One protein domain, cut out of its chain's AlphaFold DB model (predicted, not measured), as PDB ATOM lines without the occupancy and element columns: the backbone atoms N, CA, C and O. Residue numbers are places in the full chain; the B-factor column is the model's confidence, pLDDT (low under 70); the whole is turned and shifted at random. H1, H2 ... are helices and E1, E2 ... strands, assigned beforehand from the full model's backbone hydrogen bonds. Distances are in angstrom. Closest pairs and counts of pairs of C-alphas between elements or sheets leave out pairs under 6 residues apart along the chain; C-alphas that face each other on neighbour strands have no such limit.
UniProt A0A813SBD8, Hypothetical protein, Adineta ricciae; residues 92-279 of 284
ATOM      1  N   LEU A  92     145.398 113.712 154.817       71.69
ATOM      2  CA  LEU A  92     146.334 114.762 155.248       71.69
ATOM      3  C   LEU A  92     145.683 115.829 156.135       71.69
ATOM      4  O   LEU A  92     146.222 116.160 157.184       71.69
ATOM      5  N   SER A  93     144.502 116.327 155.762       69.19
ATOM      6  CA  SER A  93     143.703 117.201 156.627       69.19
ATOM      7  C   SER A  93     143.356 116.519 157.957       69.19
ATOM      8  O   SER A  93     143.416 117.157 159.004       69.19
ATOM      9  N   THR A  94     143.007 115.226 157.939       71.50
ATOM     10  CA  THR A  94     142.709 114.459 159.162       71.50
ATOM     11  C   THR A  94     143.953 114.218 160.002       71.50
ATOM     12  O   THR A  94     143.878 114.452 161.189       71.50
ATOM     13  N   ILE A  95     145.090 113.850 159.410       71.50
ATOM     14  CA  ILE A  95     146.397 113.671 160.058       71.50
ATOM     15  C   ILE A  95     146.842 114.999 160.652       71.50
ATOM     16  O   ILE A  95     147.244 115.046 161.804       71.50
ATOM     17  N   TYR A  96     146.724 116.099 159.908       74.38
ATOM     18  CA  TYR A  96     147.002 117.427 160.433       74.38
ATOM     19  C   TYR A  96     146.072 117.738 161.601       74.38
ATOM     20  O   TYR A  96     146.540 118.136 162.652       74.38
ATOM     21  N   ASN A  97     144.761 117.538 161.471       73.00
ATOM     22  CA  ASN A  97     143.834 117.801 162.569       73.00
ATOM     23  C   ASN A  97     144.053 116.856 163.757       73.00
ATOM     24  O   ASN A  97     143.903 117.271 164.896       73.00
ATOM     25  N   GLU A  98     144.431 115.611 163.522       72.69
ATOM     26  CA  GLU A  98     144.716 114.628 164.552       72.69
ATOM     27  C   GLU A  98     146.008 115.002 165.272       72.69
ATOM     28  O   GLU A  98     145.972 115.232 166.470       72.69
ATOM     29  N   ILE A  99     147.115 115.213 164.564       71.06
ATOM     30  CA  ILE A  99     148.393 115.625 165.158       71.06
ATOM     31  C   ILE A  99     148.277 117.015 165.810       71.06
ATOM     32  O   ILE A  99     148.676 117.223 166.955       71.06
ATOM     33  N   VAL A 100     147.713 117.994 165.101       68.50
ATOM     34  CA  VAL A 100     147.716 119.409 165.510       68.50
ATOM     35  C   VAL A 100     146.549 119.779 166.418       68.50
ATOM     36  O   VAL A 100     146.713 120.708 167.208       68.50
ATOM     37  N   ASN A 101     145.400 119.094 166.374       68.50
ATOM     38  CA  ASN A 101     144.255 119.392 167.251       68.50
ATOM     39  C   ASN A 101     143.949 118.298 168.275       68.50
ATOM     40  O   ASN A 101     143.374 118.641 169.300       68.50
ATOM     41  N   GLU A 102     144.271 117.024 168.039       66.81
ATOM     42  CA  GLU A 102     143.979 115.948 169.001       66.81
ATOM     43  C   GLU A 102     145.215 115.555 169.811       66.81
ATOM     44  O   GLU A 102     145.195 115.641 171.035       66.81
ATOM     45  N   TRP A 103     146.326 115.214 169.164       62.69
ATOM     46  CA  TRP A 103     147.582 114.900 169.841       62.69
ATOM     47  C   TRP A 103     148.161 116.139 170.494       62.69
ATOM     48  O   TRP A 103     148.743 116.031 171.562       62.69
ATOM     49  N   SER A 104     147.907 117.331 169.953       56.03
ATOM     50  CA  SER A 104     148.279 118.564 170.641       56.03
ATOM     51  C   SER A 104     147.597 118.746 172.002       56.03
ATOM     52  O   SER A 104     148.163 119.374 172.892       56.03
ATOM     53  N   LYS A 105     146.393 118.186 172.187       54.72
ATOM     54  CA  LYS A 105     145.687 118.201 173.478       54.72
ATOM     55  C   LYS A 105     146.270 117.187 174.462       54.72
ATOM     56  O   LYS A 105     146.101 117.361 175.664       54.72
ATOM     57  N   ILE A 106     146.907 116.129 173.959       51.88
ATOM     58  CA  ILE A 106     147.449 115.016 174.754       51.88
ATOM     59  C   ILE A 106     148.940 115.241 175.064       51.88
ATOM     60  O   ILE A 106     149.391 114.990 176.179       51.88
ATOM     61  N   GLN A 107     149.696 115.766 174.104       50.16
ATOM     62  CA  GLN A 107     151.143 115.938 174.147       50.16
ATOM     63  C   GLN A 107     151.563 117.283 173.560       50.16
ATOM     64  O   GLN A 107     151.964 117.400 172.404       50.16
ATOM     65  N   TRP A 108     151.537 118.289 174.429       56.03
ATOM     66  CA  TRP A 108     152.493 119.399 174.439       56.03
ATOM     67  C   TRP A 108     153.193 119.382 175.792       56.03
ATOM     68  O   TRP A 108     153.120 120.353 176.531       56.03
ATOM     69  N   LEU A 109     153.798 118.240 176.136       44.31
ATOM     70  CA  LEU A 109     154.374 117.980 177.459       44.31
ATOM     71  C   LEU A 109     153.289 118.078 178.559       44.31
ATOM     72  O   LEU A 109     152.803 119.144 178.926       44.31
ATOM     73  N   THR A 110     152.814 116.938 179.055       29.42
ATOM     74  CA  THR A 110     151.747 116.902 180.066       29.42
ATOM     75  C   THR A 110     152.282 117.419 181.415       29.42
ATOM     76  O   THR A 110     153.189 116.815 181.977       29.42
ATOM     77  N   PHE A 111     151.711 118.509 181.951       40.53
ATOM     78  CA  PHE A 111     152.036 119.056 183.280       40.53
ATOM     79  C   PHE A 111     150.806 119.048 184.190       40.53
ATOM     80  O   PHE A 111     149.730 119.502 183.800       40.53
ATOM     81  N   THR A 112     150.975 118.593 185.430       25.95
ATOM     82  CA  THR A 112     149.986 118.759 186.500       25.95
ATOM     83  C   THR A 112     150.407 119.880 187.450       25.95
ATOM     84  O   THR A 112     151.228 119.650 188.328       25.95
ATOM     85  N   ASP A 113     149.793 121.062 187.324       28.62
ATOM     86  CA  ASP A 113     149.297 121.832 188.478       28.62
ATOM     87  C   ASP A 113     148.092 122.701 188.057       28.62
ATOM     88  O   ASP A 113     147.981 123.229 186.952       28.62
ATOM     89  N   SER A 114     147.154 122.782 188.987       32.94
ATOM     90  CA  SER A 114     145.759 123.201 188.998       32.94
ATOM     91  C   SER A 114     145.397 124.595 188.468       32.94
ATOM     92  O   SER A 114     144.215 124.949 188.520       32.94
ATOM     93  N   ARG A 115     146.323 125.408 187.944       34.62
ATOM     94  CA  ARG A 115     146.001 126.751 187.424       34.62
ATOM     95  C   ARG A 115     146.938 127.162 186.276       34.62
ATOM     96  O   ARG A 115     148.035 127.636 186.513       34.62
ATOM     97  N   THR A 116     146.411 127.129 185.047       33.56
ATOM     98  CA  THR A 116     146.815 127.899 183.839       33.56
ATOM     99  C   THR A 116     147.881 127.356 182.854       33.56
ATOM    100  O   THR A 116     149.047 127.205 183.171       33.56
ATOM    101  N   LYS A 117     147.416 127.192 181.595       37.44
ATOM    102  CA  LYS A 117     148.087 127.238 180.268       37.44
ATOM    103  C   LYS A 117     149.391 126.434 180.080       37.44
ATOM    104  O   LYS A 117     150.482 126.983 180.002       37.44
ATOM    105  N   THR A 118     149.200 125.139 179.851       38.59
ATOM    106  CA  THR A 118     150.159 124.095 179.452       38.59
ATOM    107  C   THR A 118     150.729 124.272 178.037       38.59
ATOM    108  O   THR A 118     150.254 123.614 177.117       38.59
ATOM    109  N   TYR A 119     151.730 125.138 177.833       46.94
ATOM    110  CA  TYR A 119     152.503 125.147 176.579       46.94
ATOM    111  C   TYR A 119     153.959 125.565 176.823       46.94
ATOM    112  O   TYR A 119     154.211 126.700 177.236       46.94
ATOM    113  N   LEU A 120     154.924 124.691 176.500       44.78
ATOM    114  CA  LEU A 120     156.321 125.102 176.325       44.78
ATOM    115  C   LEU A 120     156.375 126.042 175.117       44.78
ATOM    116  O   LEU A 120     156.287 125.616 173.969       44.78
ATOM    117  N   THR A 121     156.448 127.341 175.386       47.94
ATOM    118  CA  THR A 121     156.586 128.351 174.339       47.94
ATOM    119  C   THR A 121     158.067 128.650 174.185       47.94
ATOM    120  O   THR A 121     158.681 129.210 175.089       47.94
ATOM    121  N   LEU A 122     158.644 128.240 173.056       51.53
ATOM    122  CA  LEU A 122     159.999 128.624 172.686       51.53
ATOM    123  C   LEU A 122     159.974 130.093 172.251       51.53
ATOM    124  O   LEU A 122     159.247 130.466 171.328       51.53
ATOM    125  N   PHE A 123     160.739 130.930 172.945       51.09
ATOM    126  CA  PHE A 123     160.925 132.333 172.592       51.09
ATOM    127  C   PHE A 123     162.300 132.501 171.957       51.09
ATOM    128  O   PHE A 123     163.245 131.811 172.329       51.09
ATOM    129  N   SER A 124     162.409 133.426 171.010       52.97
ATOM    130  CA  SER A 124     163.708 133.902 170.564       52.97
ATOM    131  C   SER A 124     163.727 135.416 170.526       52.97
ATOM    132  O   SER A 124     162.795 136.043 170.015       52.97
ATOM    133  N   ASP A 125     164.821 135.971 171.035       51.09
ATOM    134  CA  ASP A 125     165.142 137.392 170.957       51.09
ATOM    135  C   ASP A 125     165.816 137.757 169.618       51.09
ATOM    136  O   ASP A 125     166.039 138.935 169.335       51.09
ATOM    137  N   SER A 126     166.134 136.760 168.777       55.97
ATOM    138  CA  SER A 126     166.756 136.959 167.465       55.97
ATOM    139  C   SER A 126     165.712 137.342 166.406       55.97
ATOM    140  O   SER A 126     164.675 136.682 166.301       55.97
ATOM    141  N   PRO A 127     165.961 138.379 165.588       53.78
ATOM    142  CA  PRO A 127     165.001 138.842 164.590       53.78
ATOM    143  C   PRO A 127     164.986 138.038 163.279       53.78
ATOM    144  O   PRO A 127     164.108 138.301 162.464       53.78
ATOM    145  N   GLU A 128     165.921 137.105 163.052       66.56
ATOM    146  CA  GLU A 128     166.120 136.473 161.734       66.56
ATOM    147  C   GLU A 128     165.808 134.970 161.733       66.56
ATOM    148  O   GLU A 128     164.683 134.566 161.437       66.56
ATOM    149  N   HIS A 129     166.784 134.133 162.089       71.62
ATOM    150  CA  HIS A 129     166.655 132.679 162.060       71.62
ATOM    151  C   HIS A 129     167.165 132.061 163.360       71.62
ATOM    152  O   HIS A 129     168.132 132.542 163.956       71.62
ATOM    153  N   VAL A 130     166.493 131.005 163.813       75.06
ATOM    154  CA  VAL A 130     166.765 130.341 165.092       75.06
ATOM    155  C   VAL A 130     166.565 128.849 164.904       75.06
ATOM    156  O   VAL A 130     165.514 128.433 164.425       75.06
ATOM    157  N   THR A 131     167.537 128.024 165.283       79.31
ATOM    158  CA  THR A 131     167.317 126.572 165.273       79.31
ATOM    159  C   THR A 131     166.454 126.155 166.462       79.31
ATOM    160  O   THR A 131     166.489 126.795 167.519       79.31
ATOM    161  N   ILE A 132     165.682 125.078 166.319       80.44
ATOM    162  CA  ILE A 132     164.891 124.528 167.428       80.44
ATOM    163  C   ILE A 132     165.795 124.179 168.615       80.44
ATOM    164  O   ILE A 132     165.453 124.486 169.754       80.44
ATOM    165  N   GLU A 133     166.964 123.595 168.359       81.56
ATOM    166  CA  GLU A 133     167.944 123.268 169.396       81.56
ATOM    167  C   GLU A 133     168.411 124.507 170.166       81.56
ATOM    168  O   GLU A 133     168.381 124.517 171.396       81.56
ATOM    169  N   THR A 134     168.777 125.582 169.463       76.56
ATOM    170  CA  THR A 134     169.165 126.846 170.103       76.56
ATOM    171  C   THR A 134     168.023 127.406 170.945       76.56
ATOM    172  O   THR A 134     168.252 127.860 172.064       76.56
ATOM    173  N   ALA A 135     166.786 127.343 170.449       74.50
ATOM    174  CA  ALA A 135     165.622 127.806 171.195       74.50
ATOM    175  C   ALA A 135     165.358 126.964 172.460       74.50
ATOM    176  O   ALA A 135     164.991 127.514 173.495       74.50
ATOM    177  N   ILE A 136     165.587 125.646 172.401       75.75
ATOM    178  CA  ILE A 136     165.525 124.748 173.564       75.75
ATOM    179  C   ILE A 136     166.625 125.091 174.575       75.75
ATOM    180  O   ILE A 136     166.351 125.177 175.767       75.75
ATOM    181  N   GLN A 137     167.859 125.327 174.122       74.00
ATOM    182  CA  GLN A 137     168.986 125.685 174.995       74.00
ATOM    183  C   GLN A 137     168.810 127.056 175.664       74.00
ATOM    184  O   GLN A 137     169.232 127.251 176.802       74.00
ATOM    185  N   GLN A 138     168.199 128.013 174.963       66.94
ATOM    186  CA  GLN A 138     167.921 129.358 175.473       66.94
ATOM    187  C   GLN A 138     166.688 129.419 176.380       66.94
ATOM    188  O   GLN A 138     166.456 130.444 177.022       66.94
ATOM    189  N   TYR A 139     165.893 128.349 176.449       63.12
ATOM    190  CA  TYR A 139     164.711 128.308 177.293       63.12
ATOM    191  C   TYR A 139     165.097 128.464 178.773       63.12
ATOM    192  O   TYR A 139     165.738 127.599 179.369       63.12
ATOM    193  N   GLN A 140     164.682 129.581 179.377       54.66
ATOM    194  CA  GLN A 140     164.838 129.848 180.806       54.66
ATOM    195  C   GLN A 140     163.459 129.824 181.487       54.66
ATOM    196  O   GLN A 140     162.599 130.648 181.153       54.66
ATOM    197  N   PRO A 141     163.209 128.915 182.447       52.66
ATOM    198  CA  PRO A 141     161.938 128.874 183.159       52.66
ATOM    199  C   PRO A 141     161.793 130.129 184.030       52.66
ATOM    200  O   PRO A 141     162.607 130.396 184.911       52.66
ATOM    201  N   THR A 142     160.750 130.920 183.783       46.97
ATOM    202  CA  THR A 142     160.566 132.235 184.423       46.97
ATOM    203  C   THR A 142     159.896 132.175 185.796       46.97
ATOM    204  O   THR A 142     159.895 133.173 186.510       46.97
ATOM    205  N   SER A 143     159.325 131.044 186.208       45.41
ATOM    206  CA  SER A 143     158.887 130.763 187.588       45.41
ATOM    207  C   SER A 143     158.224 129.383 187.625       45.41
ATOM    208  O   SER A 143     157.346 129.117 186.814       45.41
ATOM    209  N   ALA A 144     158.646 128.529 188.563       47.59
ATOM    210  CA  ALA A 144     158.388 127.082 188.631       47.59
ATOM    211  C   ALA A 144     159.134 126.261 187.554       47.59
ATOM    212  O   ALA A 144     158.927 126.405 186.351       47.59
ATOM    213  N   SER A 145     160.048 125.403 188.017       52.47
ATOM    214  CA  SER A 145     160.820 124.463 187.201       52.47
ATOM    215  C   SER A 145     159.873 123.561 186.417       52.47
ATOM    216  O   SER A 145     159.221 122.687 186.982       52.47
ATOM    217  N   THR A 146     159.777 123.810 185.118       54.19
ATOM    218  CA  THR A 146     158.968 123.016 184.201       54.19
ATOM    219  C   THR A 146     159.913 122.029 183.524       54.19
ATOM    220  O   THR A 146     160.607 122.400 182.581       54.19
ATOM    221  N   THR A 147     160.008 120.815 184.067       61.25
ATOM    222  CA  THR A 147     160.874 119.729 183.578       61.25
ATOM    223  C   THR A 147     160.046 118.531 183.117       61.25
ATOM    224  O   THR A 147     158.893 118.355 183.516       61.25
ATOM    225  N   LEU A 148     160.619 117.703 182.247       65.88
ATOM    226  CA  LEU A 148     160.036 116.450 181.783       65.88
ATOM    227  C   LEU A 148     160.395 115.325 182.740       65.88
ATOM    228  O   LEU A 148     161.569 115.027 182.933       65.88
ATOM    229  N   PHE A 149     159.378 114.666 183.284       67.94
ATOM    230  CA  PHE A 149     159.538 113.505 184.166       67.94
ATOM    231  C   PHE A 149     159.682 112.182 183.396       67.94
ATOM    232  O   PHE A 149     159.921 111.136 183.991       67.94
ATOM    233  N   SER A 150     159.506 112.214 182.073       71.19
ATOM    234  CA  SER A 150     159.655 111.060 181.187       71.19
ATOM    235  C   SER A 150     159.961 111.508 179.761       71.19
ATOM    236  O   SER A 150     159.494 112.563 179.324       71.19
ATOM    237  N   LEU A 151     160.666 110.663 179.014       73.62
ATOM    238  CA  LEU A 151     160.938 110.876 177.596       73.62
ATOM    239  C   LEU A 151     159.682 110.566 176.759       73.62
ATOM    240  O   LEU A 151     159.138 109.467 176.884       73.62
ATOM    241  N   PRO A 152     159.188 111.500 175.929       73.88
ATOM    242  CA  PRO A 152     158.039 111.235 175.069       73.88
ATOM    243  C   PRO A 152     158.360 110.252 173.930       73.88
ATOM    244  O   PRO A 152     159.404 110.315 173.296       73.88
ATOM    245  N   GLU A 153     157.409 109.385 173.582       73.44
ATOM    246  CA  GLU A 153     157.541 108.491 172.415       73.44
ATOM    247  C   GLU A 153     157.475 109.236 171.071       73.44
ATOM    248  O   GLU A 153     157.906 108.724 170.039       73.44
ATOM    249  N   CYS A 154     156.926 110.450 171.074       76.88
ATOM    250  CA  CYS A 154     156.903 111.356 169.940       76.88
ATOM    251  C   CYS A 154     156.991 112.792 170.454       76.88
ATOM    252  O   CYS A 154     156.230 113.204 171.329       76.88
ATOM    253  N   LEU A 155     157.931 113.558 169.908       78.12
ATOM    254  CA  LEU A 155     158.124 114.955 170.256       78.12
ATOM    255  C   LEU A 155     157.506 115.832 169.163       78.12
ATOM    256  O   LEU A 155     157.909 115.797 168.001       78.12
ATOM    257  N   LEU A 156     156.509 116.628 169.543       80.44
ATOM    258  CA  LEU A 156     155.837 117.577 168.658       80.44
ATOM    259  C   LEU A 156     156.242 119.000 169.040       80.44
ATOM    260  O   LEU A 156     156.038 119.420 170.178       80.44
ATOM    261  N   ILE A 157     156.788 119.758 168.088       78.25
ATOM    262  CA  ILE A 157     157.205 121.153 168.298       78.25
ATOM    263  C   ILE A 157     156.472 122.036 167.303       78.25
ATOM    264  O   ILE A 157     156.521 121.789 166.102       78.25
ATOM    265  N   ARG A 158     155.797 123.085 167.781       77.81
ATOM    266  CA  ARG A 158     155.015 123.987 166.927       77.81
ATOM    267  C   ARG A 158     155.519 125.422 166.986       77.81
ATOM    268  O   ARG A 158     155.739 125.965 168.065       77.81
ATOM    269  N   THR A 159     155.574 126.067 165.827       71.69
ATOM    270  CA  THR A 159     155.813 127.506 165.694       71.69
ATOM    271  C   THR A 159     154.493 128.279 165.673       71.69
ATOM    272  O   THR A 159     153.458 127.802 165.192       71.69
ATOM    273  N   ASN A 160     154.506 129.494 166.220       64.38
ATOM    274  CA  ASN A 160     153.351 130.388 166.190       64.38
ATOM    275  C   ASN A 160     153.462 131.342 164.992       64.38
ATOM    276  O   ASN A 160     154.524 131.899 164.750       64.38
ATOM    277  N   SER A 161     152.354 131.628 164.304       55.25
ATOM    278  CA  SER A 161     152.313 132.515 163.125       55.25
ATOM    279  C   SER A 161     152.673 133.982 163.393       55.25
ATOM    280  O   SER A 161     152.588 134.801 162.486       55.25
ATOM    281  N   LYS A 162     152.964 134.360 164.642       56.34
ATOM    282  CA  LYS A 162     153.237 135.749 165.048       56.34
ATOM    283  C   LYS A 162     154.704 136.007 165.393       56.34
ATOM    284  O   LYS A 162     155.019 137.101 165.862       56.34
ATOM    285  N   THR A 163     155.589 135.028 165.217       59.38
ATOM    286  CA  THR A 163     157.020 135.222 165.468       59.38
ATOM    287  C   THR A 163     157.665 135.928 164.280       59.38
ATOM    288  O   THR A 163     157.331 135.653 163.134       59.38
ATOM    289  N   ARG A 164     158.572 136.871 164.558       60.66
ATOM    290  CA  ARG A 164     159.398 137.503 163.514       60.66
ATOM    291  C   ARG A 164     160.539 136.589 163.061       60.66
ATOM    292  O   ARG A 164     160.973 136.704 161.927       60.66
ATOM    293  N   ALA A 165     160.974 135.693 163.947       66.62
ATOM    294  CA  ALA A 165     161.989 134.693 163.671       66.62
ATOM    295  C   ALA A 165     161.415 133.509 162.885       66.62
ATOM    296  O   ALA A 165     160.318 133.021 163.191       66.62
ATOM    297  N   VAL A 166     162.213 133.014 161.943       72.44
ATOM    298  CA  VAL A 166     162.026 131.716 161.295       72.44
ATOM    299  C   VAL A 166     162.691 130.644 162.155       72.44
ATOM    300  O   VAL A 166     163.880 130.738 162.467       72.44
ATOM    301  N   PHE A 167     161.934 129.613 162.526       76.88
ATOM    302  CA  PHE A 167     162.481 128.464 163.244       76.88
ATOM    303  C   PHE A 167     162.941 127.399 162.258       76.88
ATOM    304  O   PHE A 167     162.128 126.860 161.506       76.88
ATOM    305  N   LEU A 168     164.231 127.081 162.289       81.38
ATOM    306  CA  LEU A 168     164.798 125.999 161.501       81.38
ATOM    307  C   LEU A 168     164.793 124.702 162.311       81.38
ATOM    308  O   LEU A 168     165.276 124.695 163.448       81.38
ATOM    309  N   PRO A 169     164.259 123.602 161.764       86.12
ATOM    310  CA  PRO A 169     164.346 122.318 162.423       86.12
ATOM    311  C   PRO A 169     165.772 121.784 162.369       86.12
ATOM    312  O   PRO A 169     166.475 121.953 161.378       86.12
ATOM    313  N   ASN A 170     166.169 121.070 163.413       88.00
ATOM    314  CA  ASN A 170     167.388 120.274 163.396       88.00
ATOM    315  C   ASN A 170     167.043 118.860 162.913       88.00
ATOM    316  O   ASN A 170     165.984 118.330 163.268       88.00
ATOM    317  N   SER A 171     167.933 118.224 162.146       88.81
ATOM    318  CA  SER A 171     167.799 116.811 161.746       88.81
ATOM    319  C   SER A 171     167.686 115.879 162.953       88.81
ATOM    320  O   SER A 171     166.898 114.929 162.946       88.81
ATOM    321  N   THR A 172     168.449 116.187 163.997       88.19
ATOM    322  CA  THR A 172     168.470 115.498 165.281       88.19
ATOM    323  C   THR A 172     168.392 116.502 166.423       88.19
ATOM    324  O   THR A 172     168.995 117.569 166.337       88.19
ATOM    325  N   LEU A 173     167.691 116.155 167.499       84.44
ATOM    326  CA  LEU A 173     167.540 116.987 168.692       84.44
ATOM    327  C   LEU A 173     167.804 116.180 169.962       84.44
ATOM    328  O   LEU A 173     167.268 115.082 170.107       84.44
ATOM    329  N   SER A 174     168.543 116.768 170.903       84.56
ATOM    330  CA  SER A 174     168.526 116.353 172.311       84.56
ATOM    331  C   SER A 174     167.582 117.261 173.100       84.56
ATOM    332  O   SER A 174     167.522 118.470 172.868       84.56
ATOM    333  N   ILE A 175     166.847 116.673 174.043       79.00
ATOM    334  CA  ILE A 175     165.960 117.394 174.971       79.00
ATOM    335  C   ILE A 175     166.381 117.219 176.433       79.00
ATOM    336  O   ILE A 175     165.587 117.474 177.335       79.00
ATOM    337  N   GLU A 176     167.618 116.791 176.682       78.19
ATOM    338  CA  GLU A 176     168.142 116.545 178.035       78.19
ATOM    339  C   GLU A 176     167.954 117.751 178.960       78.19
ATOM    340  O   GLU A 176     167.504 117.601 180.091       78.19
ATOM    341  N   ASN A 177     168.178 118.964 178.445       73.25
ATOM    342  CA  ASN A 177     168.012 120.213 179.199       73.25
ATOM    343  C   ASN A 177     166.569 120.490 179.647       73.25
ATOM    344  O   ASN A 177     166.344 121.338 180.507       73.25
ATOM    345  N   LEU A 178     165.592 119.812 179.042       74.06
ATOM    346  CA  LEU A 178     164.185 119.915 179.411       74.06
ATOM    347  C   LEU A 178     163.779 118.834 180.418       74.06
ATOM    348  O   LEU A 178     162.696 118.941 180.980       74.06
ATOM    349  N   CYS A 179     164.595 117.803 180.645       72.06
ATOM    350  CA  CYS A 179     164.263 116.668 181.506       72.06
ATOM    351  C   CYS A 179     164.650 116.911 182.970       72.06
ATOM    352  O   CYS A 179     165.557 117.685 183.278       72.06
ATOM    353  N   ASP A 180     163.940 116.253 183.886       68.19
ATOM    354  CA  ASP A 180     164.327 116.218 185.294       68.19
ATOM    355  C   ASP A 180     165.602 115.381 185.472       68.19
ATOM    356  O   ASP A 180     165.883 114.470 184.693       68.19
ATOM    357  N   LYS A 181     166.370 115.667 186.524       66.62
ATOM    358  CA  LYS A 181     167.643 114.998 186.828       66.62
ATOM    359  C   LYS A 181     167.488 113.499 187.083       66.62
ATOM    360  O   LYS A 181     168.472 112.778 186.930       66.62
ATOM    361  N   ASP A 182     166.281 113.076 187.458       64.44
ATOM    362  CA  ASP A 182     165.913 111.695 187.784       64.44
ATOM    363  C   ASP A 182     165.491 110.865 186.558       64.44
ATOM    364  O   ASP A 182     165.299 109.653 186.674       64.44
ATOM    365  N   VAL A 183     165.343 111.482 185.378       65.88
ATOM    366  CA  VAL A 183     165.136 110.743 184.126       65.88
ATOM    367  C   VAL A 183     166.461 110.103 183.725       65.88
ATOM    368  O   VAL A 183     167.484 110.784 183.684       65.88
ATOM    369  N   ASP A 184     166.437 108.794 183.456       61.47
ATOM    370  CA  ASP A 184     167.620 107.992 183.124       61.47
ATOM    371  C   ASP A 184     168.445 108.684 182.024       61.47
ATOM    372  O   ASP A 184     167.988 108.841 180.889       61.47
ATOM    373  N   GLN A 185     169.637 109.174 182.385       57.97
ATOM    374  CA  GLN A 185     170.428 110.130 181.594       57.97
ATOM    375  C   GLN A 185     171.185 109.464 180.436       57.97
ATOM    376  O   GLN A 185     172.298 109.865 180.086       57.97
ATOM    377  N   GLN A 186     170.619 108.421 179.829       61.09
ATOM    378  CA  GLN A 186     171.103 108.000 178.523       61.09
ATOM    379  C   GLN A 186     170.816 109.126 177.532       61.09
ATOM    380  O   GLN A 186     169.685 109.599 177.448       61.09
ATOM    381  N   ALA A 187     171.846 109.551 176.795       63.31
ATOM    382  CA  ALA A 187     171.718 110.594 175.786       63.31
ATOM    383  C   ALA A 187     170.612 110.202 174.800       63.31
ATOM    384  O   ALA A 187     170.768 109.259 174.017       63.31
ATOM    385  N   PHE A 188     169.463 110.869 174.893       76.94
ATOM    386  CA  PHE A 188     168.272 110.486 174.156       76.94
ATOM    387  C   PHE A 188     168.046 111.472 173.024       76.94
ATOM    388  O   PHE A 188     167.702 112.637 173.230       76.94
ATOM    389  N   MET A 189     168.260 110.976 171.811       86.00
ATOM    390  CA  MET A 189     168.175 111.763 170.594       86.00
ATOM    391  C   MET A 189     166.846 111.508 169.900       86.00
ATOM    392  O   MET A 189     166.364 110.377 169.822       86.00
ATOM    393  N   TYR A 190     166.276 112.565 169.341       86.25
ATOM    394  CA  TYR A 190     165.127 112.481 168.457       86.25
ATOM    395  C   TYR A 190     165.530 112.836 167.035       86.25
ATOM    396  O   TYR A 190     166.252 113.805 166.820       86.25
ATOM    397  N   LYS A 191     165.003 112.106 166.056       89.31
ATOM    398  CA  LYS A 191     165.156 112.380 164.625       89.31
ATOM    399  C   LYS A 191     163.919 113.051 164.060       89.31
ATOM    400  O   LYS A 191     162.797 112.633 164.348       89.31
ATOM    401  N   LEU A 192     164.132 114.066 163.229       90.44
ATOM    402  CA  LEU A 192     163.058 114.716 162.492       90.44
ATOM    403  C   LEU A 192     162.444 113.726 161.497       90.44
ATOM    404  O   LEU A 192     163.127 113.208 160.614       90.44
ATOM    405  N   LEU A 193     161.145 113.488 161.639       88.38
ATOM    406  CA  LEU A 193     160.370 112.625 160.756       88.38
ATOM    407  C   LEU A 193     159.589 113.438 159.727       88.38
ATOM    408  O   LEU A 193     159.569 113.097 158.545       88.38
ATOM    409  N   ALA A 194     158.895 114.481 160.181       90.25
ATOM    410  CA  ALA A 194     157.987 115.229 159.328       90.25
ATOM    411  C   ALA A 194     157.886 116.704 159.711       90.25
ATOM    412  O   ALA A 194     158.069 117.087 160.867       90.25
ATOM    413  N   ILE A 195     157.539 117.514 158.715       90.81
ATOM    414  CA  ILE A 195     157.238 118.936 158.844       90.81
ATOM    415  C   ILE A 195     155.850 119.162 158.257       90.81
ATOM    416  O   ILE A 195     155.626 118.927 157.070       90.81
ATOM    417  N   LEU A 196     154.913 119.609 159.086       87.50
ATOM    418  CA  LEU A 196     153.548 119.917 158.683       87.50
ATOM    419  C   LEU A 196     153.352 121.426 158.684       87.50
ATOM    420  O   LEU A 196     153.610 122.091 159.686       87.50
ATOM    421  N   CYS A 197     152.830 121.964 157.591       84.62
ATOM    422  CA  CYS A 197     152.486 123.372 157.479       84.62
ATOM    423  C   CYS A 197     151.060 123.550 156.952       84.62
ATOM    424  O   CYS A 197     150.492 122.692 156.270       84.62
ATOM    425  N   HIS A 198     150.461 124.679 157.319       78.19
ATOM    426  CA  HIS A 198     149.155 125.092 156.829       78.19
ATOM    427  C   HIS A 198     149.313 126.357 155.997       78.19
ATOM    428  O   HIS A 198     149.639 127.405 156.547       78.19
ATOM    429  N   SER A 199     149.065 126.270 154.693       73.94
ATOM    430  CA  SER A 199     149.094 127.445 153.830       73.94
ATOM    431  C   SER A 199     147.815 128.253 154.007       73.94
ATOM    432  O   SER A 199     146.727 127.794 153.656       73.94
ATOM    433  N   ASN A 200     147.940 129.467 154.546       68.44
ATOM    434  CA  ASN A 200     146.805 130.381 154.717       68.44
ATOM    435  C   ASN A 200     146.244 130.868 153.370       68.44
ATOM    436  O   ASN A 200     145.061 131.190 153.289       68.44
ATOM    437  N   GLU A 201     147.082 130.945 152.331       68.62
ATOM    438  CA  GLU A 201     146.698 131.464 151.011       68.62
ATOM    439  C   GLU A 201     145.760 130.501 150.283       68.62
ATOM    440  O   GLU A 201     144.723 130.902 149.758       68.62
ATOM    441  N   THR A 202     146.101 129.212 150.293       68.31
ATOM    442  CA  THR A 202     145.332 128.153 149.628       68.31
ATOM    443  C   THR A 202     144.415 127.392 150.583       68.31
ATOM    444  O   THR A 202     143.638 126.548 150.138       68.31
ATOM    445  N   ASN A 203     144.476 127.683 151.889       72.56
ATOM    446  CA  ASN A 203     143.777 126.956 152.952       72.56
ATOM    447  C   ASN A 203     144.007 125.434 152.862       72.56
ATOM    448  O   ASN A 203     143.073 124.639 152.997       72.56
ATOM    449  N   SER A 204     145.253 125.034 152.593       76.75
ATOM    450  CA  SER A 204     145.647 123.639 152.379       76.75
ATOM    451  C   SER A 204     146.745 123.205 153.342       76.75
ATOM    452  O   SER A 204     147.602 123.993 153.746       76.75
ATOM    453  N   GLN A 205     146.729 121.929 153.706       81.25
ATOM    454  CA  GLN A 205     147.768 121.285 154.496       81.25
ATOM    455  C   GLN A 205     148.829 120.724 153.558       81.25
ATOM    456  O   GLN A 205     148.517 120.133 152.521       81.25
ATOM    457  N   ILE A 206     150.082 120.907 153.945       86.38
ATOM    458  CA  ILE A 206     151.237 120.347 153.259       86.38
ATOM    459  C   ILE A 206     152.065 119.617 154.310       86.38
ATOM    460  O   ILE A 206     152.223 120.092 155.437       86.38
ATOM    461  N   MET A 207     152.569 118.441 153.949       88.94
ATOM    462  CA  MET A 207     153.467 117.675 154.805       88.94
ATOM    463  C   MET A 207     154.696 117.250 154.027       88.94
ATOM    464  O   MET A 207     154.591 116.594 152.992       88.94
ATOM    465  N   PHE A 208     155.854 117.575 154.579       90.88
ATOM    466  CA  PHE A 208     157.133 117.027 154.172       90.88
ATOM    467  C   PHE A 208     157.461 115.864 155.097       90.88
ATOM    468  O   PHE A 208     157.420 116.014 156.314       90.88
ATOM    469  N   TYR A 209     157.757 114.702 154.534       90.62
ATOM    470  CA  TYR A 209     158.031 113.476 155.273       90.62
ATOM    471  C   TYR A 209     159.385 112.914 154.850       90.62
ATOM    472  O   TYR A 209     159.610 112.710 153.655       90.62
ATOM    473  N   LYS A 210     160.270 112.652 155.816       89.56
ATOM    474  CA  LYS A 210     161.562 112.011 155.577       89.56
ATOM    475  C   LYS A 210     161.387 110.501 155.626       89.56
ATOM    476  O   LYS A 210     161.126 109.922 156.680       89.56
ATOM    477  N   ASP A 211     161.579 109.858 154.485       83.06
ATOM    478  CA  ASP A 211     161.742 108.414 154.434       83.06
ATOM    479  C   ASP A 211     163.166 108.082 154.898       83.06
ATOM    480  O   ASP A 211     164.146 108.313 154.187       83.06
ATOM    481  N   LEU A 212     163.287 107.600 156.137       77.25
ATOM    482  CA  LEU A 212     164.574 107.337 156.783       77.25
ATOM    483  C   LEU A 212     165.345 106.184 156.124       77.25
ATOM    484  O   LEU A 212     166.567 106.141 156.238       77.25
ATOM    485  N   GLN A 213     164.658 105.267 155.433       76.94
ATOM    486  CA  GLN A 213     165.305 104.148 154.748       76.94
ATOM    487  C   GLN A 213     166.052 104.629 153.505       76.94
ATOM    488  O   GLN A 213     167.186 104.223 153.260       76.94
ATOM    489  N   PHE A 214     165.411 105.498 152.724       78.25
ATOM    490  CA  PHE A 214     165.968 106.015 151.471       78.25
ATOM    491  C   PHE A 214     166.640 107.381 151.632       78.25
ATOM    492  O   PHE A 214     167.172 107.921 150.666       78.25
ATOM    493  N   ASN A 215     166.617 107.935 152.846       82.81
ATOM    494  CA  ASN A 215     167.117 109.261 153.185       82.81
ATOM    495  C   ASN A 215     166.584 110.362 152.246       82.81
ATOM    496  O   ASN A 215     167.297 111.304 151.909       82.81
ATOM    497  N   CYS A 216     165.318 110.275 151.835       86.69
ATOM    498  CA  CYS A 216     164.715 111.207 150.884       86.69
ATOM    499  C   CYS A 216     163.422 111.821 151.422       86.69
ATOM    500  O   CYS A 216     162.719 111.237 152.249       86.69
ATOM    501  N   TRP A 217     163.117 113.029 150.963       89.94
ATOM    502  CA  TRP A 217     161.926 113.769 151.347       89.94
ATOM    503  C   TRP A 217     160.803 113.564 150.339       89.94
ATOM    504  O   TRP A 217     160.947 113.817 149.140       89.94
ATOM    505  N   TYR A 218     159.650 113.152 150.845       89.06
ATOM    506  CA  TYR A 218     158.392 113.195 150.118       89.06
ATOM    507  C   TYR A 218     157.614 114.432 150.530       89.06
ATOM    508  O   TYR A 218     157.620 114.818 151.698       89.06
ATOM    509  N   ILE A 219     156.880 115.001 149.585       88.38
ATOM    510  CA  ILE A 219     155.896 116.035 149.860       88.38
ATOM    511  C   ILE A 219     154.495 115.529 149.556       88.38
ATOM    512  O   ILE A 219     154.232 114.976 148.490       88.38
ATOM    513  N   TYR A 220     153.597 115.748 150.508       86.06
ATOM    514  CA  TYR A 220     152.181 115.453 150.412       86.06
ATOM    515  C   TYR A 220     151.395 116.752 150.296       86.06
ATOM    516  O   TYR A 220     151.573 117.664 151.107       86.06
ATOM    517  N   TYR A 221     150.495 116.802 149.316       80.12
ATOM    518  CA  TYR A 221     149.604 117.935 149.088       80.12
ATOM    519  C   TYR A 221     148.148 117.512 149.215       80.12
ATOM    520  O   TYR A 221     147.737 116.483 148.664       80.12
ATOM    521  N   ASP A 222     147.362 118.353 149.876       74.69
ATOM    522  CA  ASP A 222     145.911 118.330 149.763       74.69
ATOM    523  C   ASP A 222     145.495 119.255 148.605       74.69
ATOM    524  O   ASP A 222     145.602 120.476 148.706       74.69
ATOM    525  N   GLN A 223     145.099 118.684 147.460       62.50
ATOM    526  CA  GLN A 223     144.738 119.473 146.270       62.50
ATOM    527  C   GLN A 223     143.341 120.102 146.392       62.50
ATOM    528  O   GLN A 223     143.081 121.132 145.775       62.50
ATOM    529  N   CYS A 224     142.459 119.505 147.201       60.19
ATOM    530  CA  CYS A 224     141.210 120.075 147.703       60.19
ATOM    531  C   CYS A 224     140.556 119.092 148.691       60.19
ATOM    532  O   CYS A 224     140.745 117.880 148.587       60.19
ATOM    533  N   LYS A 225     139.656 119.592 149.552       57.59
ATOM    534  CA  LYS A 225     138.906 118.788 150.545       57.59
ATOM    535  C   LYS A 225     138.147 117.572 149.978       57.59
ATOM    536  O   LYS A 225     137.709 116.734 150.760       57.59
ATOM    537  N   ALA A 226     137.950 117.501 148.661       57.94
ATOM    538  CA  ALA A 226     137.197 116.464 147.951       57.94
ATOM    539  C   ALA A 226     138.075 115.535 147.085       57.94
ATOM    540  O   ALA A 226     137.542 114.720 146.334       57.94
ATOM    541  N   THR A 227     139.405 115.653 147.167       60.97
ATOM    542  CA  THR A 227     140.356 114.767 146.476       60.97
ATOM    543  C   THR A 227     141.285 114.063 147.457       60.97
ATOM    544  O   THR A 227     141.604 114.596 148.518       60.97
ATOM    545  N   ASN A 228     141.759 112.871 147.083       63.53
ATOM    546  CA  ASN A 228     142.787 112.164 147.844       63.53
ATOM    547  C   ASN A 228     144.072 112.994 147.928       63.53
ATOM    548  O   ASN A 228     144.473 113.643 146.961       63.53
ATOM    549  N   SER A 229     144.755 112.918 149.069       70.00
ATOM    550  CA  SER A 229     146.089 113.492 149.193       70.00
ATOM    551  C   SER A 229     147.083 112.631 148.411       70.00
ATOM    552  O   SER A 229     147.052 111.395 148.447       70.00
ATOM    553  N   HIS A 230     147.989 113.282 147.698       71.19
ATOM    554  CA  HIS A 230     148.993 112.603 146.888       71.19
ATOM    555  C   HIS A 230     150.385 113.013 147.334       71.19
ATOM    556  O   HIS A 230     150.593 114.164 147.722       71.19
ATOM    557  N   SER A 231     151.320 112.069 147.256       79.69
ATOM    558  CA  SER A 231     152.731 112.314 147.498       79.69
ATOM    559  C   SER A 231     153.506 112.361 146.193       79.69
ATOM    560  O   SER A 231     153.210 111.623 145.249       79.69
ATOM    561  N   ASN A 232     154.530 113.203 146.180       83.38
ATOM    562  CA  ASN A 232     155.607 113.145 145.210       83.38
ATOM    563  C   ASN A 232     156.934 113.125 145.965       83.38
ATOM    564  O   ASN A 232     157.069 113.746 147.021       83.38
ATOM    565  N   LEU A 233     157.917 112.424 145.412       86.44
ATOM    566  CA  LEU A 233     159.306 112.635 145.798       86.44
ATOM    567  C   LEU A 233     159.684 114.074 145.413       86.44
ATOM    568  O   LEU A 233     159.343 114.499 144.306       86.44
ATOM    569  N   LEU A 234     160.345 114.821 146.302       88.06
ATOM    570  CA  LEU A 234     160.905 116.120 145.913       88.06
ATOM    571  C   LEU A 234     161.947 115.920 144.805       88.06
ATOM    572  O   LEU A 234     162.657 114.911 144.808       88.06
ATOM    573  N   SER A 235     162.031 116.870 143.875       88.88
ATOM    574  CA  SER A 235     163.080 116.871 142.848       88.88
ATOM    575  C   SER A 235     164.473 116.963 143.477       88.88
ATOM    576  O   SER A 235     164.598 117.442 144.598       88.88
ATOM    577  N   ASP A 236     165.528 116.545 142.773       89.06
ATOM    578  CA  ASP A 236     166.897 116.548 143.322       89.06
ATOM    579  C   ASP A 236     167.316 117.928 143.867       89.06
ATOM    580  O   ASP A 236     167.924 118.023 144.931       89.06
ATOM    581  N   GLU A 237     166.933 119.008 143.179       89.31
ATOM    582  CA  GLU A 237     167.184 120.379 143.638       89.31
ATOM    583  C   GLU A 237     166.427 120.697 144.936       89.31
ATOM    584  O   GLU A 237     167.005 121.237 145.880       89.31
ATOM    585  N   GLU A 238     165.158 120.302 145.033       89.44
ATOM    586  CA  GLU A 238     164.347 120.488 146.240       89.44
ATOM    587  C   GLU A 238     164.786 119.579 147.402       89.44
ATOM    588  O   GLU A 238     164.678 119.986 148.558       89.44
ATOM    589  N   GLN A 239     165.312 118.376 147.128       91.69
ATOM    590  CA  GLN A 239     165.928 117.510 148.145       91.69
ATOM    591  C   GLN A 239     167.123 118.218 148.784       91.69
ATOM    592  O   GLN A 239     167.204 118.296 150.007       91.69
ATOM    593  N   ILE A 240     168.014 118.786 147.959       88.56
ATOM    594  CA  ILE A 240     169.192 119.528 148.425       88.56
ATOM    595  C   ILE A 240     168.762 120.738 149.261       88.56
ATOM    596  O   ILE A 240     169.293 120.950 150.348       88.56
ATOM    597  N   GLN A 241     167.784 121.516 148.788       87.50
ATOM    598  CA  GLN A 241     167.272 122.673 149.530       87.50
ATOM    599  C   GLN A 241     166.655 122.274 150.878       87.50
ATOM    600  O   GLN A 241     166.909 122.936 151.884       87.50
ATOM    601  N   MET A 242     165.880 121.185 150.920       89.50
ATOM    602  CA  MET A 242     165.293 120.676 152.159       89.50
ATOM    603  C   MET A 242     166.360 120.169 153.134       89.50
ATOM    604  O   MET A 242     166.303 120.466 154.325       89.50
ATOM    605  N   ASP A 243     167.356 119.426 152.653       88.81
ATOM    606  CA  ASP A 243     168.429 118.936 153.514       88.81
ATOM    607  C   ASP A 243     169.276 120.098 154.061       88.81
ATOM    608  O   ASP A 243     169.594 120.098 155.249       88.81
ATOM    609  N   LEU A 244     169.552 121.139 153.264       85.50
ATOM    610  CA  LEU A 244     170.199 122.368 153.747       85.50
ATOM    611  C   LEU A 244     169.362 123.084 154.817       85.50
ATOM    612  O   LEU A 244     169.910 123.534 155.824       85.50
ATOM    613  N   PHE A 245     168.041 123.153 154.631       85.94
ATOM    614  CA  PHE A 245     167.114 123.749 155.598       85.94
ATOM    615  C   PHE A 245     167.122 123.022 156.955       85.94
ATOM    616  O   PHE A 245     167.005 123.669 157.991       85.94
ATOM    617  N   VAL A 246     167.291 121.694 156.954       87.12
ATOM    618  CA  VAL A 246     167.246 120.841 158.158       87.12
ATOM    619  C   VAL A 246     168.626 120.636 158.813       87.12
ATOM    620  O   VAL A 246     168.717 120.340 160.006       87.12
ATOM    621  N   GLN A 247     169.720 120.745 158.051       78.62
ATOM    622  CA  GLN A 247     171.087 120.516 158.544       78.62
ATOM    623  C   GLN A 247     171.793 121.781 159.046       78.62
ATOM    624  O   GLN A 247     172.759 121.666 159.799       78.62
ATOM    625  N   SER A 248     171.375 122.979 158.622       62.19
ATOM    626  CA  SER A 248     172.149 124.198 158.884       62.19
ATOM    627  C   SER A 248     172.012 124.682 160.332       62.19
ATOM    628  O   SER A 248     171.151 125.492 160.667       62.19
ATOM    629  N   THR A 249     172.904 124.207 161.203       59.12
ATOM    630  CA  THR A 249     173.072 124.734 162.567       59.12
ATOM    631  C   THR A 249     174.017 125.933 162.642       59.12
ATOM    632  O   THR A 249     174.063 126.606 163.668       59.12
ATOM    633  N   SER A 250     174.781 126.204 161.578       52.81
ATOM    634  CA  SER A 250     175.991 127.037 161.679       52.81
ATOM    635  C   SER A 250     176.071 128.177 160.664       52.81
ATOM    636  O   SER A 250     176.849 129.099 160.881       52.81
ATOM    637  N   ASP A 251     175.296 128.143 159.575       58.00
ATOM    638  CA  ASP A 251     175.434 129.110 158.479       58.00
ATOM    639  C   ASP A 251     174.071 129.408 157.833       58.00
ATOM    640  O   ASP A 251     173.755 129.060 156.694       58.00
ATOM    641  N   LEU A 252     173.223 130.069 158.621       58.75
ATOM    642  CA  LEU A 252     171.862 130.496 158.265       58.75
ATOM    643  C   LEU A 252     171.832 131.380 157.000       58.75
ATOM    644  O   LEU A 252     170.840 131.404 156.278       58.75
ATOM    645  N   ASN A 253     172.953 132.041 156.693       59.84
ATOM    646  CA  ASN A 253     173.142 132.902 155.524       59.84
ATOM    647  C   ASN A 253     173.269 132.142 154.193       59.84
ATOM    648  O   ASN A 253     173.275 132.769 153.136       59.84
ATOM    649  N   GLN A 254     173.402 130.812 154.220       63.75
ATOM    650  CA  GLN A 254     173.514 130.000 153.005       63.75
ATOM    651  C   GLN A 254     172.152 129.607 152.414       63.75
ATOM    652  O   GLN A 254     172.091 129.125 151.281       63.75
ATOM    653  N   ILE A 255     171.054 129.813 153.150       68.56
ATOM    654  CA  ILE A 255     169.713 129.486 152.667       68.56
ATOM    655  C   ILE A 255     169.206 130.637 151.793       68.56
ATOM    656  O   ILE A 255     168.701 131.650 152.272       68.56
ATOM    657  N   ASP A 256     169.329 130.469 150.480       72.00
ATOM    658  CA  ASP A 256     168.763 131.396 149.504       72.00
ATOM    659  C   ASP A 256     167.274 131.100 149.276       72.00
ATOM    660  O   ASP A 256     166.885 130.301 148.420       72.00
ATOM    661  N   LEU A 257     166.434 131.777 150.057       69.56
ATOM    662  CA  LEU A 257     164.977 131.621 150.044       69.56
ATOM    663  C   LEU A 257     164.333 131.979 148.701       69.56
ATOM    664  O   LEU A 257     163.227 131.530 148.409       69.56
ATOM    665  N   THR A 258     165.007 132.766 147.858       73.94
ATOM    666  CA  THR A 258     164.464 133.153 146.546       73.94
ATOM    667  C   THR A 258     164.420 131.990 145.558       73.94
ATOM    668  O   THR A 258     163.699 132.052 144.564       73.94
ATOM    669  N   LYS A 259     165.162 130.915 145.844       79.19
ATOM    670  CA  LYS A 259     165.225 129.703 145.021       79.19
ATOM    671  C   LYS A 259     164.228 128.632 145.439       79.19
ATOM    672  O   LYS A 259     164.167 127.584 144.799       79.19
ATOM    673  N   PHE A 260     163.475 128.865 146.510       83.94
ATOM    674  CA  PHE A 260     162.525 127.885 147.005       83.94
ATOM    675  C   PHE A 260     161.352 127.771 146.039       83.94
ATOM    676  O   PHE A 260     160.791 128.770 145.582       83.94
ATOM    677  N   SER A 261     160.956 126.533 145.754       85.00
ATOM    678  CA  SER A 261     159.717 126.282 145.031       85.00
ATOM    679  C   SER A 261     158.516 126.802 145.828       85.00
ATOM    680  O   SER A 261     158.584 127.009 147.045       85.00
ATOM    681  N   LEU A 262     157.376 126.980 145.151       81.69
ATOM    682  CA  LEU A 262     156.128 127.422 145.787       81.69
ATOM    683  C   LEU A 262     155.736 126.543 146.986       81.69
ATOM    684  O   LEU A 262     155.122 127.005 147.940       81.69
ATOM    685  N   SER A 263     156.086 125.264 146.944       80.19
ATOM    686  CA  SER A 263     155.787 124.332 148.020       80.19
ATOM    687  C   SER A 263     156.685 124.560 149.230       80.19
ATOM    688  O   SER A 263     156.178 124.660 150.348       80.19
ATOM    689  N   LEU A 264     157.996 124.698 149.010       86.06
ATOM    690  CA  LEU A 264     158.979 124.934 150.067       86.06
ATOM    691  C   LEU A 264     158.824 126.316 150.716       86.06
ATOM    692  O   LEU A 264     159.101 126.458 151.904       86.06
ATOM    693  N   SER A 265     158.316 127.321 149.997       83.12
ATOM    694  CA  SER A 265     158.071 128.654 150.571       83.12
ATOM    695  C   SER A 265     157.052 128.647 151.727       83.12
ATOM    696  O   SER A 265     157.080 129.530 152.588       83.12
ATOM    697  N   ASN A 266     156.206 127.611 151.835       80.38
ATOM    698  CA  ASN A 266     155.284 127.442 152.966       80.38
ATOM    699  C   ASN A 266     155.995 127.183 154.306       80.38
ATOM    700  O   ASN A 266     155.366 127.314 155.357       80.38
ATOM    701  N   LEU A 267     157.288 126.842 154.294       80.69
ATOM    702  CA  LEU A 267     158.109 126.640 155.493       80.69
ATOM    703  C   LEU A 267     158.501 127.949 156.204       80.69
ATOM    704  O   LEU A 267     159.179 127.899 157.224       80.69
ATOM    705  N   PHE A 268     158.080 129.113 155.699       73.81
ATOM    706  CA  PHE A 268     158.489 130.414 156.253       73.81
ATOM    707  C   PHE A 268     157.321 131.313 156.657       73.81
ATOM    708  O   PHE A 268     157.487 132.200 157.488       73.81
ATOM    709  N   ASN A 269     156.125 131.078 156.111       61.62
ATOM    710  CA  ASN A 269     155.013 132.031 156.205       61.62
ATOM    711  C   ASN A 269     153.879 131.589 157.144       61.62
ATOM    712  O   ASN A 269     152.874 132.291 157.288       61.62
ATOM    713  N   HIS A 270     154.005 130.421 157.779       66.81
ATOM    714  CA  HIS A 270     152.878 129.742 158.417       66.81
ATOM    715  C   HIS A 270     153.242 129.084 159.755       66.81
ATOM    716  O   HIS A 270     154.417 128.847 160.025       66.81
ATOM    717  N   PRO A 271     152.246 128.762 160.608       73.69
ATOM    718  CA  PRO A 271     152.457 127.829 161.706       73.69
ATOM    719  C   PRO A 271     152.967 126.496 161.166       73.69
ATOM    720  O   PRO A 271     152.334 125.885 160.298       73.69
ATOM    721  N   ILE A 272     154.076 126.038 161.726       80.56
ATOM    722  CA  ILE A 272     154.718 124.779 161.368       80.56
ATOM    723  C   ILE A 272     154.676 123.866 162.577       80.56
ATOM    724  O   ILE A 272     154.816 124.321 163.712       80.56
ATOM    725  N   VAL A 273     154.469 122.580 162.331       84.12
ATOM    726  CA  VAL A 273     154.603 121.522 163.323       84.12
ATOM    727  C   VAL A 273     155.702 120.580 162.863       84.12
ATOM    728  O   VAL A 273     155.619 119.988 161.790       84.12
ATOM    729  N   PHE A 274     156.728 120.453 163.687       86.12
ATOM    730  CA  PHE A 274     157.823 119.517 163.519       86.12
ATOM    731  C   PHE A 274     157.530 118.262 164.336       86.12
ATOM    732  O   PHE A 274     157.177 118.350 165.515       86.12
ATOM    733  N   VAL A 275     157.665 117.106 163.697       86.69
ATOM    734  CA  VAL A 275     157.419 115.794 164.295       86.69
ATOM    735  C   VAL A 275     158.743 115.069 164.427       86.69
ATOM    736  O   VAL A 275     159.417 114.805 163.431       86.69
ATOM    737  N   TYR A 276     159.083 114.730 165.659       86.88
ATOM    738  CA  TYR A 276     160.326 114.094 166.047       86.88
ATOM    739  C   TYR A 276     160.040 112.723 166.664       86.88
ATOM    740  O   TYR A 276     159.133 112.582 167.487       86.88
ATOM    741  N   LEU A 277     160.816 111.710 166.278       85.38
ATOM    742  CA  LEU A 277     160.736 110.363 166.846       85.38
ATOM    743  C   LEU A 277     162.035 109.985 167.560       85.38
ATOM    744  O   LEU A 277     163.105 110.343 167.069       85.38
ATOM    745  N   PRO A 278     161.960 109.225 168.663       83.75
ATOM    746  CA  PRO A 278     163.114 108.616 169.300       83.75
ATOM    747  C   PRO A 278     164.016 107.881 168.313       83.75
ATOM    748  O   PRO A 278     163.565 107.021 167.549       83.75
ATOM    749  N   GLU A 279     165.310 108.166 168.362       83.06
ATOM    750  CA  GLU A 279     166.299 107.298 167.752       83.06
ATOM    751  C   GLU A 279     166.451 106.060 168.638       83.06
ATOM    752  O   GLU A 279     166.894 106.145 169.781       83.06
TER     753      GLU A 279
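This is residues 92 to 279 of the 284 residues of the protein "Hypothetical protein" of Adineta ricciae (UniProt A0A813SBD8). A strongly twisted sheet of seven strands has helices on both faces: the long helix H1 crosses one face, while H3 and the short H4 cover parts of the other, and H2 is on that same face as H3 and H4 but beside the strands, next to the edge strand E4. A small pair of parallel strands, E1 and E3, lies beyond H2 and one end of H3, and a loop, residues 112 to 117, sticks out. The printed part has 188 residues with four named helices and nine named strands, which follow along the chain as H1, E1, H2, E2, E3, E4, E5, E6, E7, E8, H3, H4 and E9; the large sheet is branched at E5, which has E4, E6 and E9 as neighbours, and its neighbour pairs are antiparallel. The class is mixed, helices and strands, with 87 residues, under half, in named elements. The whole is compact, with a radius of gyration of the C-alphas of 16.9 A and spans of 45 by 39 by 34 A.

H1, residues 92 to 106, is on the branched sheet, made of E2, residues 155 to 158, E4, 172 to 174, E5, 189 to 199, E6, 204 to 211, E7, 216 to 221, E8, 230 to 233, and E9, 272 to 278. Its height over the sheet is 9.7 A; it lies over E2 and E9 and, only just, over E5 and E6, with 3 of its C-alphas falling on each of these two. It runs across the strands, at 79 degrees to E2 on the local plane. The closest C-alphas of H1 and E6 are those of Ser 93 and Gln 205, 6.1 A apart. E1, residues 129 to 131, is the parallel neighbour of E3, residues 166 to 168, with N 168 and O 130 2.8 A apart. H2, residues 132 to 138, is on the branched sheet on the opposite face from H1, over none of its strands; its C-alpha 133 is 6.3 A from C-alpha 173 of E4. E4 to E8 form a meander, each strand the antiparallel neighbour of the one before. E5 pairs in a staggered way: E4, beside residues 189 to 191, and E6, beside 193 to 199, lie on one side of it, and E9 on the other. Within hydrogen-bond range are N 173 and O 190 for E4 and E5, 2.8 A, N 195 and O 208 for E5 and E6, 2.8 A, N 209 and O 218 for E6 and E7, 2.8 A, and N 219 and O 232 for E7 and E8, 2.9 A. E9 has E5 on one side, with N 196 and O 273 2.8 A apart, and E2 on the other, with N 274 and O 157 2.8 A apart. H3, residues 236 to 247, is on the same face as H2, at a height over the sheet of 9.1 A, over E7 and across the strands. H4, residues 264 to 267, is on that face too, only just over E6, with 3 of its C-alphas falling on it. H3 and H4 are close but not clearly touching, C-alphas 242 and 264 being closest at 7.9 A. In H2 and H3 every O i to N i+4 pair is within hydrogen-bond range, in H1 8 of 11 are, and H4 is too short for such a pair.

H1 begins at C-alpha 92, (146.334, 114.762, 155.248), and is 19.5 A long. E5, the longest strand, measures 29.9 A, E6 22.3 A, E7 16.6 A and H3 16.3 A. E9 is 19.9 A long and ends at C-alpha 278, (163.114, 108.616, 169.300).

The C-alphas farthest apart are those of Ser 114 and Asp 236, 50.8 A. The printed part has no cut. The links H1 to E1, H2 to E2, E4 to E5 and H3 to H4 are long. The mean pLDDT of the printed part is 71.1, and 76 residues are under 70, among them residues 100 to 128 and 138 to 149.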